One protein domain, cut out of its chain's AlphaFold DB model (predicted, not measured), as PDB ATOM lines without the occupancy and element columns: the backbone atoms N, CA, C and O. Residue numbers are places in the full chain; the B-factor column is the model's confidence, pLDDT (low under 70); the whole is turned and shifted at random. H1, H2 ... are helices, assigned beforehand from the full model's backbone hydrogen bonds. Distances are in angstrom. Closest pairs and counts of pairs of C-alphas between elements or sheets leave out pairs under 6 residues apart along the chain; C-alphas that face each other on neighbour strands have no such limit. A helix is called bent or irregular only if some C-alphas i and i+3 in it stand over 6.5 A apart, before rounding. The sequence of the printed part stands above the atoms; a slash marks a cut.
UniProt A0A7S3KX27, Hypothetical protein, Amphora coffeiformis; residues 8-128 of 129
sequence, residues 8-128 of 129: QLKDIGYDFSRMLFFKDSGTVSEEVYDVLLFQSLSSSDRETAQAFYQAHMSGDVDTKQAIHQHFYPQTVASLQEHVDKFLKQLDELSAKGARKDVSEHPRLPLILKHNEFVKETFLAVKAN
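What this domain is: This is residues 8 to 128 of the 129 residues of the protein "Hypothetical protein" of Amphora coffeiformis (UniProt A0A7S3KX27). A long helical hairpin, H4b and H5 side by side, reaches out from a head of H2, H3 and H4a, with tiny H1 beside H2; the sharp bend of H4 joins head and hairpin. The 121 printed residues have five named helices, H1 to H5 in chain order, and no named strand: all helix. The whole is a loose rod, spans 57 by 27 by 24 A, with a radius of gyration of the C-alphas of 17.9 A.

How they stand to each other: H1, residues 8 to 11, and H2, residues 30 to 44, only just touch, with 3 pairs of C-alphas within 8 A; Leu 9 and Val 35 are closest, 6.6 A. H2 and H3, residues 46 to 58, form a hairpin at a shallow tilt of 30 degrees, closest C-alphas Leu 41 and Ala 49, 4.9 A. H4, residues 61 to 98, was assigned as one helix by its hydrogen bonds but is bent, C-alphas 70 and 73 being 7.9 A apart; its arms H4a, 61 to 70, and H4b, 73 to 98, stand about perpendicular, 74 degrees. H3 and H4a form a hairpin at 33 degrees, only just shallow, closest C-alphas Ala 55 and Lys 64, 5.5 A. H4b touches H2 with residues 75 to 79 alone, closest C-alphas Thr 75 and Leu 37, 5.6 A. H4b and H5, residues 108 to 127, form a hairpin at a shallow tilt of 23 degrees, closest C-alphas Ser 94 and Leu 112, 6.2 A. H2 and H5 are apart. Every O i to N i+4 pair is within hydrogen-bond range in H2, H3, H4a, H4b and H5; H1 is too short for one.

Where its parts are: H1 begins at C-alpha 8, (138.376, 201.426, 170.557). H2 is 21.0 A long, H3 18.1 A, H4a 14.1 A, H4b 37.3 A and H5 28.5 A, ending at C-alpha 127, (146.363, 227.575, 156.817).

The domain as a whole: The C-alphas of Asp 62 and Ser 103, 58.1 A apart, are the farthest apart. The printed part has no cut; the link H1 to H2, residues 12 to 29, is long. No printed residue is under 70 in pLDDT.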
ATOM      1  N   GLN A   8     137.172 200.658 170.218       94.44
ATOM      2  CA  GLN A   8     138.376 201.426 170.557       94.44
ATOM      3  C   GLN A   8     138.444 202.784 169.846       94.44
ATOM      4  O   GLN A   8     138.852 203.779 170.434       94.44
ATOM      5  N   LEU A   9     138.022 202.842 168.578       92.69
ATOM      6  CA  LEU A   9     138.021 204.091 167.825       92.69
ATOM      7  C   LEU A   9     136.977 205.080 168.373       92.69
ATOM      8  O   LEU A   9     137.230 206.280 168.419       92.69
ATOM      9  N   LYS A  10     135.814 204.581 168.810       93.38
ATOM     10  CA  LYS A  10     134.798 205.404 169.485       93.38
ATOM     11  C   LYS A  10     135.294 205.899 170.839       93.38
ATOM     12  O   LYS A  10     135.101 207.071 171.142       93.38
ATOM     13  N   ASP A  11     135.948 205.029 171.604       94.19
ATOM     14  CA  ASP A  11     136.491 205.349 172.927       94.19
ATOM     15  C   ASP A  11     137.520 206.490 172.833       94.19
ATOM     16  O   ASP A  11     137.448 207.456 173.593       94.19
ATOM     17  N   ILE A  12     138.372 206.454 171.801       94.00
ATOM     18  CA  ILE A  12     139.343 207.512 171.477       94.00
ATOM     19  C   ILE A  12     138.681 208.845 171.067       94.00
ATOM     20  O   ILE A  12     139.313 209.897 171.116       94.00
ATOM     21  N   GLY A  13     137.397 208.840 170.705       91.31
ATOM     22  CA  GLY A  13     136.653 210.057 170.384       91.31
ATOM     23  C   GLY A  13     136.204 210.180 168.934       91.31
ATOM     24  O   GLY A  13     135.892 211.287 168.502       91.31
ATOM     25  N   TYR A  14     136.111 209.072 168.188       91.75
ATOM     26  CA  TYR A  14     135.445 209.052 166.883       91.75
ATOM     27  C   TYR A  14     133.931 209.253 167.026       91.75
ATOM     28  O   TYR A  14     133.136 208.310 166.980       91.75
ATOM     29  N   ASP A  15     133.551 210.510 167.220       89.69
ATOM     30  CA  ASP A  15     132.184 210.981 167.369       89.69
ATOM     31  C   ASP A  15     132.039 212.411 166.822       89.69
ATOM     32  O   ASP A  15     132.949 213.236 166.932       89.69
ATOM     33  N   PHE A  16     130.874 212.723 166.248       84.06
ATOM     34  CA  PHE A  16     130.602 214.031 165.639       84.06
ATOM     35  C   PHE A  16     130.631 215.197 166.633       84.06
ATOM     36  O   PHE A  16     130.837 216.334 166.219       84.06
ATOM     37  N   SER A  17     130.400 214.940 167.922       89.19
ATOM     38  CA  SER A  17     130.454 215.968 168.967       89.19
ATOM     39  C   SER A  17     131.874 216.258 169.463       89.19
ATOM     40  O   SER A  17     132.074 217.263 170.139       89.19
ATOM     41  N   ARG A  18     132.853 215.407 169.119       88.44
ATOM     42  CA  ARG A  18     134.240 215.485 169.612       88.44
ATOM     43  C   ARG A  18     135.261 215.778 168.517       88.44
ATOM     44  O   ARG A  18     136.225 216.498 168.756       88.44
ATOM     45  N   MET A  19     135.042 215.272 167.304       91.75
ATOM     46  CA  MET A  19     135.900 215.541 166.146       91.75
ATOM     47  C   MET A  19     135.544 216.891 165.515       91.75
ATOM     48  O   MET A  19     134.753 216.961 164.572       91.75
ATOM     49  N   LEU A  20     136.100 217.969 166.066       92.56
ATOM     50  CA  LEU A  20     135.696 219.336 165.756       92.56
ATOM     51  C   LEU A  20     136.766 220.085 164.957       92.56
ATOM     52  O   LEU A  20     137.960 220.027 165.250       92.56
ATOM     53  N   PHE A  21     136.287 220.857 163.985       93.56
ATOM     54  CA  PHE A  21     137.048 221.867 163.258       93.56
ATOM     55  C   PHE A  21     136.457 223.231 163.606       93.56
ATOM     56  O   PHE A  21     135.270 223.480 163.375       93.56
ATOM     57  N   PHE A  22     137.258 224.107 164.201       91.81
ATOM     58  CA  PHE A  22     136.773 225.384 164.713       91.81
ATOM     59  C   PHE A  22     136.820 226.446 163.615       91.81
ATOM     60  O   PHE A  22     137.899 226.847 163.191       91.81
ATOM     61  N   LYS A  23     135.654 226.927 163.162       90.12
ATOM     62  CA  LYS A  23     135.567 227.852 162.015       90.12
ATOM     63  C   LYS A  23     136.354 229.150 162.201       90.12
ATOM     64  O   LYS A  23     136.919 229.656 161.244       90.12
ATOM     65  N   ASP A  24     136.346 229.693 163.419       89.00
ATOM     66  CA  ASP A  24     136.858 231.040 163.685       89.00
ATOM     67  C   ASP A  24     138.381 231.065 163.822       89.00
ATOM     68  O   ASP A  24     139.017 232.062 163.497       89.00
ATOM     69  N   SER A  25     138.972 229.967 164.295       91.06
ATOM     70  CA  SER A  25     140.412 229.845 164.526       91.06
ATOM     71  C   SER A  25     141.111 228.957 163.503       91.06
ATOM     72  O   SER A  25     142.329 229.030 163.389       91.06
ATOM     73  N   GLY A  26     140.381 228.083 162.804       90.31
ATOM     74  CA  GLY A  26     140.952 226.995 162.012       90.31
ATOM     75  C   GLY A  26     141.669 225.942 162.862       90.31
ATOM     76  O   GLY A  26     142.429 225.144 162.322       90.31
ATOM     77  N   THR A  27     141.493 225.944 164.186       93.81
ATOM     78  CA  THR A  27     142.084 224.916 165.051       93.81
ATOM     79  C   THR A  27     141.310 223.611 164.927       93.81
ATOM     80  O   THR A  27     140.134 223.585 164.550       93.81
ATOM     81  N   VAL A  28     141.973 222.515 165.273       95.19
ATOM     82  CA  VAL A  28     141.421 221.162 165.206       95.19
ATOM     83  C   VAL A  28     141.445 220.564 166.612       95.19
ATOM     84  O   VAL A  28     142.414 220.779 167.341       95.19
ATOM     85  N   SER A  29     140.377 219.874 167.022       95.12
ATOM     86  CA  SER A  29     140.351 219.221 168.336       95.12
ATOM     87  C   SER A  29     141.378 218.090 168.433       95.12
ATOM     88  O   SER A  29     141.734 217.460 167.434       95.12
ATOM     89  N   GLU A  30     141.841 217.818 169.653       94.38
ATOM     90  CA  GLU A  30     142.802 216.747 169.935       94.38
ATOM     91  C   GLU A  30     142.276 215.383 169.467       94.38
ATOM     92  O   GLU A  30     143.026 214.599 168.891       94.38
ATOM     93  N   GLU A  31     140.971 215.132 169.595       95.12
ATOM     94  CA  GLU A  31     140.353 213.880 169.159       95.12
ATOM     95  C   GLU A  31     140.522 213.600 167.666       95.12
ATOM     96  O   GLU A  31     140.598 212.439 167.269       95.12
ATOM     97  N   VAL A  32     140.606 214.626 166.813       95.50
ATOM     98  CA  VAL A  32     140.895 214.401 165.389       95.50
ATOM     99  C   VAL A  32     142.302 213.833 165.223       95.50
ATOM    100  O   VAL A  32     142.483 212.874 164.472       95.50
ATOM    101  N   TYR A  33     143.285 214.381 165.943       96.06
ATOM    102  CA  TYR A  33     144.656 213.872 165.928       96.06
ATOM    103  C   TYR A  33     144.733 212.468 166.529       96.06
ATOM    104  O   TYR A  33     145.348 211.595 165.921       96.06
ATOM    105  N   ASP A  34     144.071 212.223 167.664       96.50
ATOM    106  CA  ASP A  34     144.039 210.905 168.305       96.50
ATOM    107  C   ASP A  34     143.465 209.831 167.370       96.50
ATOM    108  O   ASP A  34     144.044 208.755 167.208       96.50
ATOM    109  N   VAL A  35     142.331 210.127 166.728       95.69
ATOM    110  CA  VAL A  35     141.660 209.213 165.796       95.69
ATOM    111  C   VAL A  35     142.537 208.932 164.580       95.69
ATOM    112  O   VAL A  35     142.677 207.769 164.193       95.69
ATOM    113  N   LEU A  36     143.115 209.968 163.962       95.31
ATOM    114  CA  LEU A  36     143.962 209.806 162.778       95.31
ATOM    115  C   LEU A  36     145.223 209.004 163.101       95.31
ATOM    116  O   LEU A  36     145.560 208.068 162.371       95.31
ATOM    117  N   LEU A  37     145.876 209.326 164.219       96.94
ATOM    118  CA  LEU A  37     147.052 208.609 164.691       96.94
ATOM    119  C   LEU A  37     146.722 207.138 164.954       96.94
ATOM    120  O   LEU A  37     147.364 206.251 164.391       96.94
ATOM    121  N   PHE A  38     145.684 206.861 165.744       96.69
ATOM    122  CA  PHE A  38     145.302 205.491 166.068       96.69
ATOM    123  C   PHE A  38     144.897 204.690 164.827       96.69
ATOM    124  O   PHE A  38     145.249 203.515 164.712       96.69
ATOM    125  N   GLN A  39     144.209 205.305 163.861       94.00
ATOM    126  CA  GLN A  39     143.857 204.655 162.599       94.00
ATOM    127  C   GLN A  39     145.100 204.306 161.762       94.00
ATOM    128  O   GLN A  39     145.182 203.206 161.199       94.00
ATOM    129  N   SER A  40     146.059 205.231 161.685       93.62
ATOM    130  CA  SER A  40     147.323 205.042 160.972       93.62
ATOM    131  C   SER A  40     148.147 203.914 161.598       93.62
ATOM    132  O   SER A  40     148.532 202.958 160.913       93.62
ATOM    133  N   LEU A  41     148.324 203.954 162.922       96.12
ATOM    134  CA  LEU A  41     149.050 202.934 163.680       96.12
ATOM    135  C   LEU A  41     148.355 201.573 163.608       96.12
ATOM    136  O   LEU A  41     148.996 200.573 163.326       96.12
ATOM    137  N   SER A  42     147.028 201.511 163.732       93.81
ATOM    138  CA  SER A  42     146.277 200.243 163.640       93.81
ATOM    139  C   SER A  42     146.519 199.480 162.328       93.81
ATOM    140  O   SER A  42     146.332 198.259 162.265       93.81
ATOM    141  N   SER A  43     146.925 200.200 161.278       90.69
ATOM    142  CA  SER A  43     147.217 199.650 159.955       90.69
ATOM    143  C   SER A  43     148.706 199.363 159.727       90.69
ATOM    144  O   SER A  43     149.019 198.479 158.933       90.69
ATOM    145  N   SER A  44     149.610 200.088 160.395       93.56
ATOM    146  CA  SER A  44     151.064 200.044 160.159       93.56
ATOM    147  C   SER A  44     151.874 199.444 161.316       93.56
ATOM    148  O   SER A  44     152.799 198.677 161.069       93.56
ATOM    149  N   ASP A  45     151.498 199.737 162.560       96.19
ATOM    150  CA  ASP A  45     152.146 199.303 163.798       96.19
ATOM    151  C   ASP A  45     151.098 199.087 164.909       96.19
ATOM    152  O   ASP A  45     150.720 199.990 165.665       96.19
ATOM    153  N   ARG A  46     150.602 197.850 164.998       95.62
ATOM    154  CA  ARG A  46     149.542 197.478 165.948       95.62
ATOM    155  C   ARG A  46     149.994 197.490 167.402       95.62
ATOM    156  O   ARG A  46     149.147 197.666 168.276       95.62
ATOM    157  N   GLU A  47     151.279 197.272 167.662       97.25
ATOM    158  CA  GLU A  47     151.809 197.279 169.024       97.25
ATOM    159  C   GLU A  47     151.752 198.700 169.583       97.25
ATOM    160  O   GLU A  47     151.128 198.936 170.621       97.25
ATOM    161  N   THR A  48     152.266 199.665 168.821       97.69
ATOM    162  CA  THR A  48     152.196 201.081 169.187       97.69
ATOM    163  C   THR A  48     150.755 201.595 169.216       97.69
ATOM    164  O   THR A  48     150.401 202.360 170.112       97.69
ATOM    165  N   ALA A  49     149.882 201.137 168.307       97.31
ATOM    166  CA  ALA A  49     148.453 201.463 168.362       97.31
ATOM    167  C   ALA A  49     147.824 201.042 169.699       97.31
ATOM    168  O   ALA A  49     147.086 201.812 170.316       97.31
ATOM    169  N   GLN A  50     148.128 199.827 170.162       97.81
ATOM    170  CA  GLN A  50     147.594 199.320 171.419       97.81
ATOM    171  C   GLN A  50     148.182 200.067 172.621       97.81
ATOM    172  O   GLN A  50     147.431 200.384 173.541       97.81
ATOM    173  N   ALA A  51     149.478 200.390 172.607       97.88
ATOM    174  CA  ALA A  51     150.105 201.209 173.645       97.88
ATOM    175  C   ALA A  51     149.454 202.599 173.738       97.88
ATOM    176  O   ALA A  51     149.083 203.034 174.828       97.88
ATOM    177  N   PHE A  52     149.223 203.250 172.594       98.19
ATOM    178  CA  PHE A  52     148.524 204.533 172.515       98.19
ATOM    179  C   PHE A  52     147.101 204.451 173.076       98.19
ATOM    180  O   PHE A  52     146.705 205.278 173.894       98.19
ATOM    181  N   TYR A  53     146.341 203.426 172.681       97.94
ATOM    182  CA  TYR A  53     144.989 203.207 173.187       97.94
ATOM    183  C   TYR A  53     144.969 203.009 174.705       97.94
ATOM    184  O   TYR A  53     144.162 203.629 175.392       97.94
ATOM    185  N   GLN A  54     145.866 202.180 175.250       98.06
ATOM    186  CA  GLN A  54     145.943 201.972 176.697       98.06
ATOM    187  C   GLN A  54     146.290 203.265 177.436       98.06
ATOM    188  O   GLN A  54     145.628 203.570 178.422       98.06
ATOM    189  N   ALA A  55     147.252 204.041 176.929       98.06
ATOM    190  CA  ALA A  55     147.618 205.331 177.507       98.06
ATOM    191  C   ALA A  55     146.440 206.322 177.507       98.06
ATOM    192  O   ALA A  55     146.175 206.977 178.513       98.06
ATOM    193  N   HIS A  56     145.669 206.375 176.413       97.06
ATOM    194  CA  HIS A  56     144.448 207.180 176.339       97.06
ATOM    195  C   HIS A  56     143.415 206.742 177.391       97.06
ATOM    196  O   HIS A  56     142.866 207.578 178.104       97.06
ATOM    197  N   MET A  57     143.166 205.435 177.518       97.56
ATOM    198  CA  MET A  57     142.148 204.903 178.433       97.56
ATOM    199  C   MET A  57     142.538 204.996 179.911       97.56
ATOM    200  O   MET A  57     141.658 205.125 180.762       97.56
ATOM    201  N   SER A  58     143.830 204.912 180.233       97.25
ATOM    202  CA  SER A  58     144.334 205.029 181.606       97.25
ATOM    203  C   SER A  58     144.556 206.475 182.053       97.25
ATOM    204  O   SER A  58     144.759 206.711 183.244       97.25
ATOM    205  N   GLY A  59     144.522 207.437 181.124       96.38
ATOM    206  CA  GLY A  59     144.887 208.828 181.393       96.38
ATOM    207  C   GLY A  59     146.398 209.052 181.526       96.38
ATOM    208  O   GLY A  59     146.809 210.044 182.123       96.38
ATOM    209  N   ASP A  60     147.227 208.151 180.989       97.94
ATOM    210  CA  ASP A  60     148.680 208.325 180.906       97.94
ATOM    211  C   ASP A  60     149.026 209.333 179.799       97.94
ATOM    212  O   ASP A  60     149.270 208.993 178.635       97.94
ATOM    213  N   VAL A  61     148.997 210.610 180.181       95.81
ATOM    214  CA  VAL A  61     149.257 211.742 179.287       95.81
ATOM    215  C   VAL A  61     150.686 211.714 178.751       95.81
ATOM    216  O   VAL A  61     150.886 212.039 177.584       95.81
ATOM    217  N   ASP A  62     151.667 211.290 179.551       97.81
ATOM    218  CA  ASP A  62     153.079 211.317 179.163       97.81
ATOM    219  C   ASP A  62     153.348 210.330 178.024       97.81
ATOM    220  O   ASP A  62     153.905 210.705 176.987       97.81
ATOM    221  N   THR A  63     152.880 209.085 178.164       97.75
ATOM    222  CA  THR A  63     153.009 208.074 177.105       97.75
ATOM    223  C   THR A  63     152.219 208.478 175.862       97.75
ATOM    224  O   THR A  63     152.741 208.404 174.745       97.75
ATOM    225  N   LYS A  64     150.977 208.956 176.032       97.50
ATOM    226  CA  LYS A  64     150.139 209.418 174.914       97.50
ATOM    227  C   LYS A  64     150.833 210.542 174.137       97.50
ATOM    228  O   LYS A  64     150.918 210.487 172.910       97.50
ATOM    229  N   GLN A  65     151.364 211.535 174.849       97.31
ATOM    230  CA  GLN A  65     152.032 212.691 174.264       97.31
ATOM    231  C   GLN A  65     153.349 212.308 173.582       97.31
ATOM    232  O   GLN A  65     153.646 212.830 172.507       97.31
ATOM    233  N   ALA A  66     154.125 211.387 174.160       98.12
ATOM    234  CA  ALA A  66     155.362 210.900 173.556       98.12
ATOM    235  C   ALA A  66     155.099 210.203 172.211       98.12
ATOM    236  O   ALA A  66     155.791 210.473 171.225       98.12
ATOM    237  N   ILE A  67     154.063 209.359 172.141       98.00
ATOM    238  CA  ILE A  67     153.654 208.707 170.890       98.00
ATOM    239  C   ILE A  67     153.171 209.763 169.887       98.00
ATOM    240  O   ILE A  67     153.611 209.756 168.738       98.00
ATOM    241  N   HIS A  68     152.341 210.719 170.314       97.38
ATOM    242  CA  HIS A  68     151.925 211.836 169.457       97.38
ATOM    243  C   HIS A  68     153.101 212.580 168.844       97.38
ATOM    244  O   HIS A  68     153.132 212.768 167.634       97.38
ATOM    245  N   GLN A  69     154.087 212.972 169.652       97.38
ATOM    246  CA  GLN A  69     155.266 213.697 169.175       97.38
ATOM    247  C   GLN A  69     156.065 212.887 168.155       97.38
ATOM    248  O   GLN A  69     156.520 213.444 167.157       97.38
ATOM    249  N   HIS A  70     156.207 211.579 168.376       97.81
ATOM    250  CA  HIS A  70     156.940 210.707 167.466       97.81
ATOM    251  C   HIS A  70     156.272 210.598 166.088       97.81
ATOM    252  O   HIS A  70     156.960 210.621 165.068       97.81
ATOM    253  N   PHE A  71     154.940 210.510 166.056       97.50
ATOM    254  CA  PHE A  71     154.166 210.311 164.825       97.50
ATOM    255  C   PHE A  71     153.517 211.588 164.274       97.50
ATOM    256  O   PHE A  71     152.756 211.540 163.304       97.50
ATOM    257  N   TYR A  72     153.804 212.742 164.879       96.25
ATOM    258  CA  TYR A  72     153.185 214.014 164.518       96.25
ATOM    259  C   TYR A  72     153.304 214.339 163.020       96.25
ATOM    260  O   TYR A  72     152.278 214.661 162.416       96.25
ATOM    261  N   PRO A  73     154.480 214.186 162.365       96.44
ATOM    262  CA  PRO A  73     154.606 214.485 160.939       96.44
ATOM    263  C   PRO A  73     153.682 213.632 160.064       96.44
ATOM    264  O   PRO A  73     153.066 214.152 159.134       96.44
ATOM    265  N   GLN A  74     153.545 212.333 160.360       95.19
ATOM    266  CA  GLN A  74     152.652 211.453 159.603       95.19
ATOM    267  C   GLN A  74     151.180 211.813 159.836       95.19
ATOM    268  O   GLN A  74     150.393 211.831 158.889       95.19
ATOM    269  N   THR A  75     150.805 212.115 161.082       95.94
ATOM    270  CA  THR A  75     149.426 212.482 161.434       95.94
ATOM    271  C   THR A  75     149.008 213.789 160.761       95.94
ATOM    272  O   THR A  75     147.932 213.851 160.165       95.94
ATOM    273  N   VAL A  76     149.870 214.812 160.784       95.81
ATOM    274  CA  VAL A  76     149.613 216.093 160.103       95.81
ATOM    275  C   VAL A  76     149.534 215.908 158.593       95.81
ATOM    276  O   VAL A  76     148.600 216.420 157.983       95.81
ATOM    277  N   ALA A  77     150.431 215.124 157.988       95.38
ATOM    278  CA  ALA A  77     150.374 214.846 156.553       95.38
ATOM    279  C   ALA A  77     149.054 214.161 156.149       95.38
ATOM    280  O   ALA A  77     148.437 214.532 155.149       95.38
ATOM    281  N   SER A  78     148.574 213.204 156.952       94.25
ATOM    282  CA  SER A  78     147.281 212.550 156.720       94.25
ATOM    283  C   SER A  78     146.106 213.528 156.840       94.25
ATOM    284  O   SER A  78     145.173 213.486 156.033       94.25
ATOM    285  N   LEU A  79     146.161 214.439 157.815       95.75
ATOM    286  CA  LEU A  79     145.154 215.479 157.984       95.75
ATOM    287  C   LEU A  79     145.167 216.482 156.819       95.75
ATOM    288  O   LEU A  79     144.105 216.808 156.290       95.75
ATOM    289  N   GLN A  80     146.346 216.920 156.372       96.31
ATOM    290  CA  GLN A  80     146.505 217.796 155.208       96.31
ATOM    291  C   GLN A  80     145.924 217.152 153.943       96.31
ATOM    292  O   GLN A  80     145.124 217.780 153.250       96.31
ATOM    293  N   GLU A  81     146.235 215.878 153.676       95.88
ATOM    294  CA  GLU A  81     145.663 215.147 152.538       95.88
ATOM    295  C   GLU A  81     144.128 215.088 152.617       95.88
ATOM    296  O   GLU A  81     143.431 215.294 151.616       95.88
ATOM    297  N   HIS A  82     143.583 214.836 153.811       94.12
ATOM    298  CA  HIS A  82     142.141 214.821 154.030       94.12
ATOM    299  C   HIS A  82     141.501 216.177 153.712       94.12
ATOM    300  O   HIS A  82     140.526 216.228 152.957       94.12
ATOM    301  N   VAL A  83     142.058 217.259 154.262       96.25
ATOM    302  CA  VAL A  83     141.575 218.631 154.064       96.25
ATOM    303  C   VAL A  83     141.627 219.013 152.584       96.25
ATOM    304  O   VAL A  83     140.633 219.491 152.039       96.25
ATOM    305  N   ASP A  84     142.730 218.717 151.898       97.12
ATOM    306  CA  ASP A  84     142.905 219.020 150.476       97.12
ATOM    307  C   ASP A  84     141.904 218.283 149.591       97.12
ATOM    308  O   ASP A  84     141.264 218.872 148.710       97.12
ATOM    309  N   LYS A  85     141.721 216.987 149.846       96.88
ATOM    310  CA  LYS A  85     140.739 216.179 149.126       96.88
ATOM    311  C   LYS A  85     139.319 216.672 149.377       96.88
ATOM    312  O   LYS A  85     138.520 216.716 148.441       96.88
ATOM    313  N   PHE A  86     139.002 217.030 150.617       95.69
ATOM    314  CA  PHE A  86     137.684 217.522 150.990       95.69
ATOM    315  C   PHE A  86     137.366 218.860 150.311       95.69
ATOM    316  O   PHE A  86     136.309 218.991 149.696       95.69
ATOM    317  N   LEU A  87     138.305 219.811 150.324       97.19
ATOM    318  CA  LEU A  87     138.170 221.092 149.621       97.19
ATOM    319  C   LEU A  87     137.930 220.890 148.121       97.19
ATOM    320  O   LEU A  87     137.007 221.476 147.557       97.19
ATOM    321  N   LYS A  88     138.685 219.987 147.486       97.25
ATOM    322  CA  LYS A  88     138.480 219.642 146.074       97.25
ATOM    323  C   LYS A  88     137.078 219.080 145.810       97.25
ATOM    324  O   LYS A  88     136.418 219.494 144.859       97.25
ATOM    325  N   GLN A  89     136.604 218.153 146.643       95.81
ATOM    326  CA  GLN A  89     135.252 217.590 146.517       95.81
ATOM    327  C   GLN A  89     134.171 218.665 146.677       95.81
ATOM    328  O   GLN A  89     133.157 218.645 145.976       95.81
ATOM    329  N   LEU A  90     134.388 219.617 147.581       95.31
ATOM    330  CA  LEU A  90     133.466 220.715 147.832       95.31
ATOM    331  C   LEU A  90     133.403 221.697 146.656       95.31
ATOM    332  O   LEU A  90     132.311 222.137 146.285       95.31
ATOM    333  N   ASP A  91     134.541 221.974 146.018       95.25
ATOM    334  CA  ASP A  91     134.612 222.759 144.783       95.25
ATOM    335  C   ASP A  91     133.872 222.064 143.631       95.25
ATOM    336  O   ASP A  91     133.063 222.691 142.943       95.25
ATOM    337  N   GLU A  92     134.071 220.755 143.454       95.25
ATOM    338  CA  GLU A  92     133.365 219.957 142.441       95.25
ATOM    339  C   GLU A  92     131.838 219.979 142.655       95.25
ATOM    340  O   GLU A  92     131.068 220.171 141.706       95.25
ATOM    341  N   LEU A  93     131.382 219.828 143.905       93.06
ATOM    342  CA  LEU A  93     129.961 219.882 144.261       93.06
ATOM    343  C   LEU A  93     129.360 221.273 144.041       93.06
ATOM    344  O   LEU A  93     128.256 221.390 143.503       93.06
ATOM    345  N   SER A  94     130.087 222.324 144.412       93.25
ATOM    346  CA  SER A  94     129.637 223.709 144.247       93.25
ATOM    347  C   SER A  94     129.566 224.096 142.770       93.25
ATOM    348  O   SER A  94     128.562 224.657 142.329       93.25
ATOM    349  N   ALA A  95     130.550 223.688 141.961       93.31
ATOM    350  CA  ALA A  95     130.532 223.873 140.512       93.31
ATOM    351  C   ALA A  95     129.373 223.122 139.837       93.31
ATOM    352  O   ALA A  95     128.760 223.637 138.898       93.31
ATOM    353  N   LYS A  96     129.039 221.916 140.316       92.38
ATOM    354  CA  LYS A  96     127.869 221.163 139.842       92.38
ATOM    355  C   LYS A  96     126.567 221.884 140.179       92.38
ATOM    356  O   LYS A  96     125.672 221.921 139.338       92.38
ATOM    357  N   GLY A  97     126.468 222.442 141.385       90.38
ATOM    358  CA  GLY A  97     125.311 223.205 141.834       90.38
ATOM    359  C   GLY A  97     125.115 224.500 141.047       90.38
ATOM    360  O   GLY A  97     124.025 224.740 140.551       90.38
ATOM    361  N   ALA A  98     126.172 225.286 140.838       87.75
ATOM    362  CA  ALA A  98     126.102 226.580 140.150       87.75
ATOM    363  C   ALA A  98     125.577 226.511 138.699       87.75
ATOM    364  O   ALA A  98     125.141 227.518 138.151       87.75
ATOM    365  N   ARG A  99     125.605 225.328 138.069       88.44
ATOM    366  CA  ARG A  99     125.111 225.090 136.701       88.44
ATOM    367  C   ARG A  99     123.635 224.670 136.638       88.44
ATOM    368  O   ARG A  99     123.163 224.308 135.564       88.44
ATOM    369  N   LYS A 100     122.935 224.613 137.773       90.62
ATOM    370  CA  LYS A 100     121.548 224.142 137.877       90.62
ATOM    371  C   LYS A 100     120.575 225.309 138.004       90.62
ATOM    372  O   LYS A 100     120.904 226.323 138.612       90.62
ATOM    373  N   ASP A 101     119.375 225.138 137.456       89.56
ATOM    374  CA  ASP A 101     118.314 226.128 137.604       89.56
ATOM    375  C   ASP A 101     117.756 226.098 139.036       89.56
ATOM    376  O   ASP A 101     117.405 225.047 139.582       89.56
ATOM    377  N   VAL A 102     117.686 227.275 139.652       89.69
ATOM    378  CA  VAL A 102     117.111 227.480 140.983       89.69
ATOM    379  C   VAL A 102     115.603 227.225 140.972       89.69
ATOM    380  O   VAL A 102     115.060 226.808 141.995       89.69
ATOM    381  N   SER A 103     114.929 227.425 139.834       90.38
ATOM    382  CA  SER A 103     113.495 227.159 139.692       90.38
ATOM    383  C   SER A 103     113.170 225.665 139.855       90.38
ATOM    384  O   SER A 103     112.216 225.307 140.544       90.38
ATOM    385  N   GLU A 104     114.025 224.788 139.318       93.25
ATOM    386  CA  GLU A 104     113.927 223.328 139.448       93.25
ATOM    387  C   GLU A 104     114.471 222.822 140.797       93.25
ATOM    388  O   GLU A 104     114.079 221.761 141.291       93.25
ATOM    389  N   HIS A 105     115.372 223.588 141.422       91.75
ATOM    390  CA  HIS A 105     116.049 223.224 142.665       91.75
ATOM    391  C   HIS A 105     116.024 224.366 143.698       91.75
ATOM    392  O   HIS A 105     117.061 224.960 144.002       91.75
ATOM    393  N   PRO A 106     114.881 224.636 144.353       93.38
ATOM    394  CA  PRO A 106     114.714 225.806 145.225       93.38
ATOM    395  C   PRO A 106     115.611 225.808 146.475       93.38
ATOM    396  O   PRO A 106     115.849 226.855 147.072       93.38
ATOM    397  N   ARG A 107     116.143 224.647 146.889       94.44
ATOM    398  CA  ARG A 107     117.092 224.533 148.018       94.44
ATOM    399  C   ARG A 107     118.545 224.809 147.624       94.44
ATOM    400  O   ARG A 107     119.397 224.921 148.503       94.44
ATOM    401  N   LEU A 108     118.836 224.915 146.329       93.75
ATOM    402  CA  LEU A 108     120.186 225.088 145.807       93.75
ATOM    403  C   LEU A 108     120.913 226.314 146.387       93.75
ATOM    404  O   LEU A 108     122.064 226.147 146.793       93.75
ATOM    405  N   PRO A 109     120.285 227.500 146.537       94.00
ATOM    406  CA  PRO A 109     120.964 228.648 147.135       94.00
ATOM    407  C   PRO A 109     121.417 228.396 148.579       94.00
ATOM    408  O   PRO A 109     122.496 228.831 148.972       94.00
ATOM    409  N   LEU A 110     120.615 227.671 149.370       95.25
ATOM    410  CA  LEU A 110     120.974 227.310 150.743       95.25
ATOM    411  C   LEU A 110     122.146 226.323 150.769       95.25
ATOM    412  O   LEU A 110     123.067 226.494 151.562       95.25
ATOM    413  N   ILE A 111     122.128 225.321 149.887       94.00
ATOM    414  CA  ILE A 111     123.209 224.333 149.768       94.00
ATOM    415  C   ILE A 111     124.522 225.017 149.377       94.00
ATOM    416  O   ILE A 111     125.545 224.757 149.997       94.00
ATOM    417  N   LEU A 112     124.503 225.925 148.396       93.88
ATOM    418  CA  LEU A 112     125.705 226.651 147.972       93.88
ATOM    419  C   LEU A 112     126.269 227.534 149.093       93.88
ATOM    420  O   LEU A 112     127.474 227.524 149.318       93.88
ATOM    421  N   LYS A 113     125.410 228.230 149.849       94.88
ATOM    422  CA  LYS A 113     125.845 228.991 151.033       94.88
ATOM    423  C   LYS A 113     126.449 228.095 152.113       94.88
ATOM    424  O   LYS A 113     127.435 228.471 152.735       94.88
ATOM    425  N   HIS A 114     125.860 226.923 152.343       94.88
ATOM    426  CA  HIS A 114     126.400 225.958 153.294       94.88
ATOM    427  C   HIS A 114     127.762 225.420 152.843       94.88
ATOM    428  O   HIS A 114     128.680 225.341 153.654       94.88
ATOM    429  N   ASN A 115     127.916 225.105 151.555       94.62
ATOM    430  CA  ASN A 115     129.198 224.681 151.006       94.62
ATOM    431  C   ASN A 115     130.267 225.760 151.197       94.62
ATOM    432  O   ASN A 115     131.366 225.430 151.620       94.62
ATOM    433  N   GLU A 116     129.945 227.031 150.943       94.44
ATOM    434  CA  GLU A 116     130.899 228.127 151.147       94.44
ATOM    435  C   GLU A 116     131.321 228.242 152.617       94.44
ATOM    436  O   GLU A 116     132.509 228.244 152.921       94.44
ATOM    437  N   PHE A 117     130.362 228.200 153.545       95.00
ATOM    438  CA  PHE A 117     130.638 228.211 154.985       95.00
ATOM    439  C   PHE A 117     131.586 227.077 155.421       95.00
ATOM    440  O   PHE A 117     132.532 227.270 156.189       95.00
ATOM    441  N   VAL A 118     131.342 225.864 154.919       94.69
ATOM    442  CA  VAL A 118     132.191 224.706 155.214       94.69
ATOM    443  C   VAL A 118     133.566 224.858 154.552       94.69
ATOM    444  O   VAL A 118     134.580 224.523 155.161       94.69
ATOM    445  N   LYS A 119     133.630 225.409 153.337       95.25
ATOM    446  CA  LYS A 119     134.882 225.661 152.616       95.25
ATOM    447  C   LYS A 119     135.778 226.629 153.378       95.25
ATOM    448  O   LYS A 119     136.947 226.323 153.580       95.25
ATOM    449  N   GLU A 120     135.230 227.751 153.834       95.62
ATOM    450  CA  GLU A 120     135.949 228.748 154.634       95.62
ATOM    451  C   GLU A 120     136.554 228.121 155.897       95.62
ATOM    452  O   GLU A 120     137.729 228.334 156.193       95.62
ATOM    453  N   THR A 121     135.790 227.258 156.578       94.94
ATOM    454  CA  THR A 121     136.267 226.509 157.753       94.94
ATOM    455  C   THR A 121     137.501 225.666 157.407       94.94
ATOM    456  O   THR A 121     138.523 225.744 158.084       94.94
ATOM    457  N   PHE A 122     137.441 224.870 156.336       96.00
ATOM    458  CA  PHE A 122     138.544 223.976 155.963       96.00
ATOM    459  C   PHE A 122     139.741 224.710 155.342       96.00
ATOM    460  O   PHE A 122     140.869 224.233 155.461       96.00
ATOM    461  N   LEU A 123     139.536 225.880 154.732       96.25
ATOM    462  CA  LEU A 123     140.629 226.761 154.311       96.25
ATOM    463  C   LEU A 123     141.376 227.343 155.516       96.25
ATOM    464  O   LEU A 123     142.606 227.377 155.496       96.25
ATOM    465  N   ALA A 124     140.660 227.745 156.571       95.50
ATOM    466  CA  ALA A 124     141.280 228.194 157.817       95.50
ATOM    467  C   ALA A 124     142.085 227.065 158.479       95.50
ATOM    468  O   ALA A 124     143.219 227.281 158.892       95.50
ATOM    469  N   VAL A 125     141.538 225.844 158.507       95.00
ATOM    470  CA  VAL A 125     142.264 224.656 158.986       95.00
ATOM    471  C   VAL A 125     143.537 224.436 158.179       95.00
ATOM    472  O   VAL A 125     144.611 224.323 158.758       95.00
ATOM    473  N   LYS A 126     143.447 224.445 156.845       95.25
ATOM    474  CA  LYS A 126     144.605 224.267 155.962       95.25
ATOM    475  C   LYS A 126     145.719 225.284 156.223       95.25
ATOM    476  O   LYS A 126     146.884 224.930 156.117       95.25
ATOM    477  N   ALA A 127     145.379 226.530 156.543       94.50
ATOM    478  CA  ALA A 127     146.363 227.575 156.817       94.50
ATOM    479  C   ALA A 127     147.150 227.360 158.128       94.50
ATOM    480  O   ALA A 127     148.202 227.970 158.298       94.50
ATOM    481  N   ASN A 128     146.651 226.506 159.027       90.25
ATOM    482  CA  ASN A 128     147.236 226.228 160.341       90.25
ATOM    483  C   ASN A 128     147.947 224.865 160.443       90.25
ATOM    484  O   ASN A 128     148.449 224.537 161.520       90.25
TER     485      ASN A 128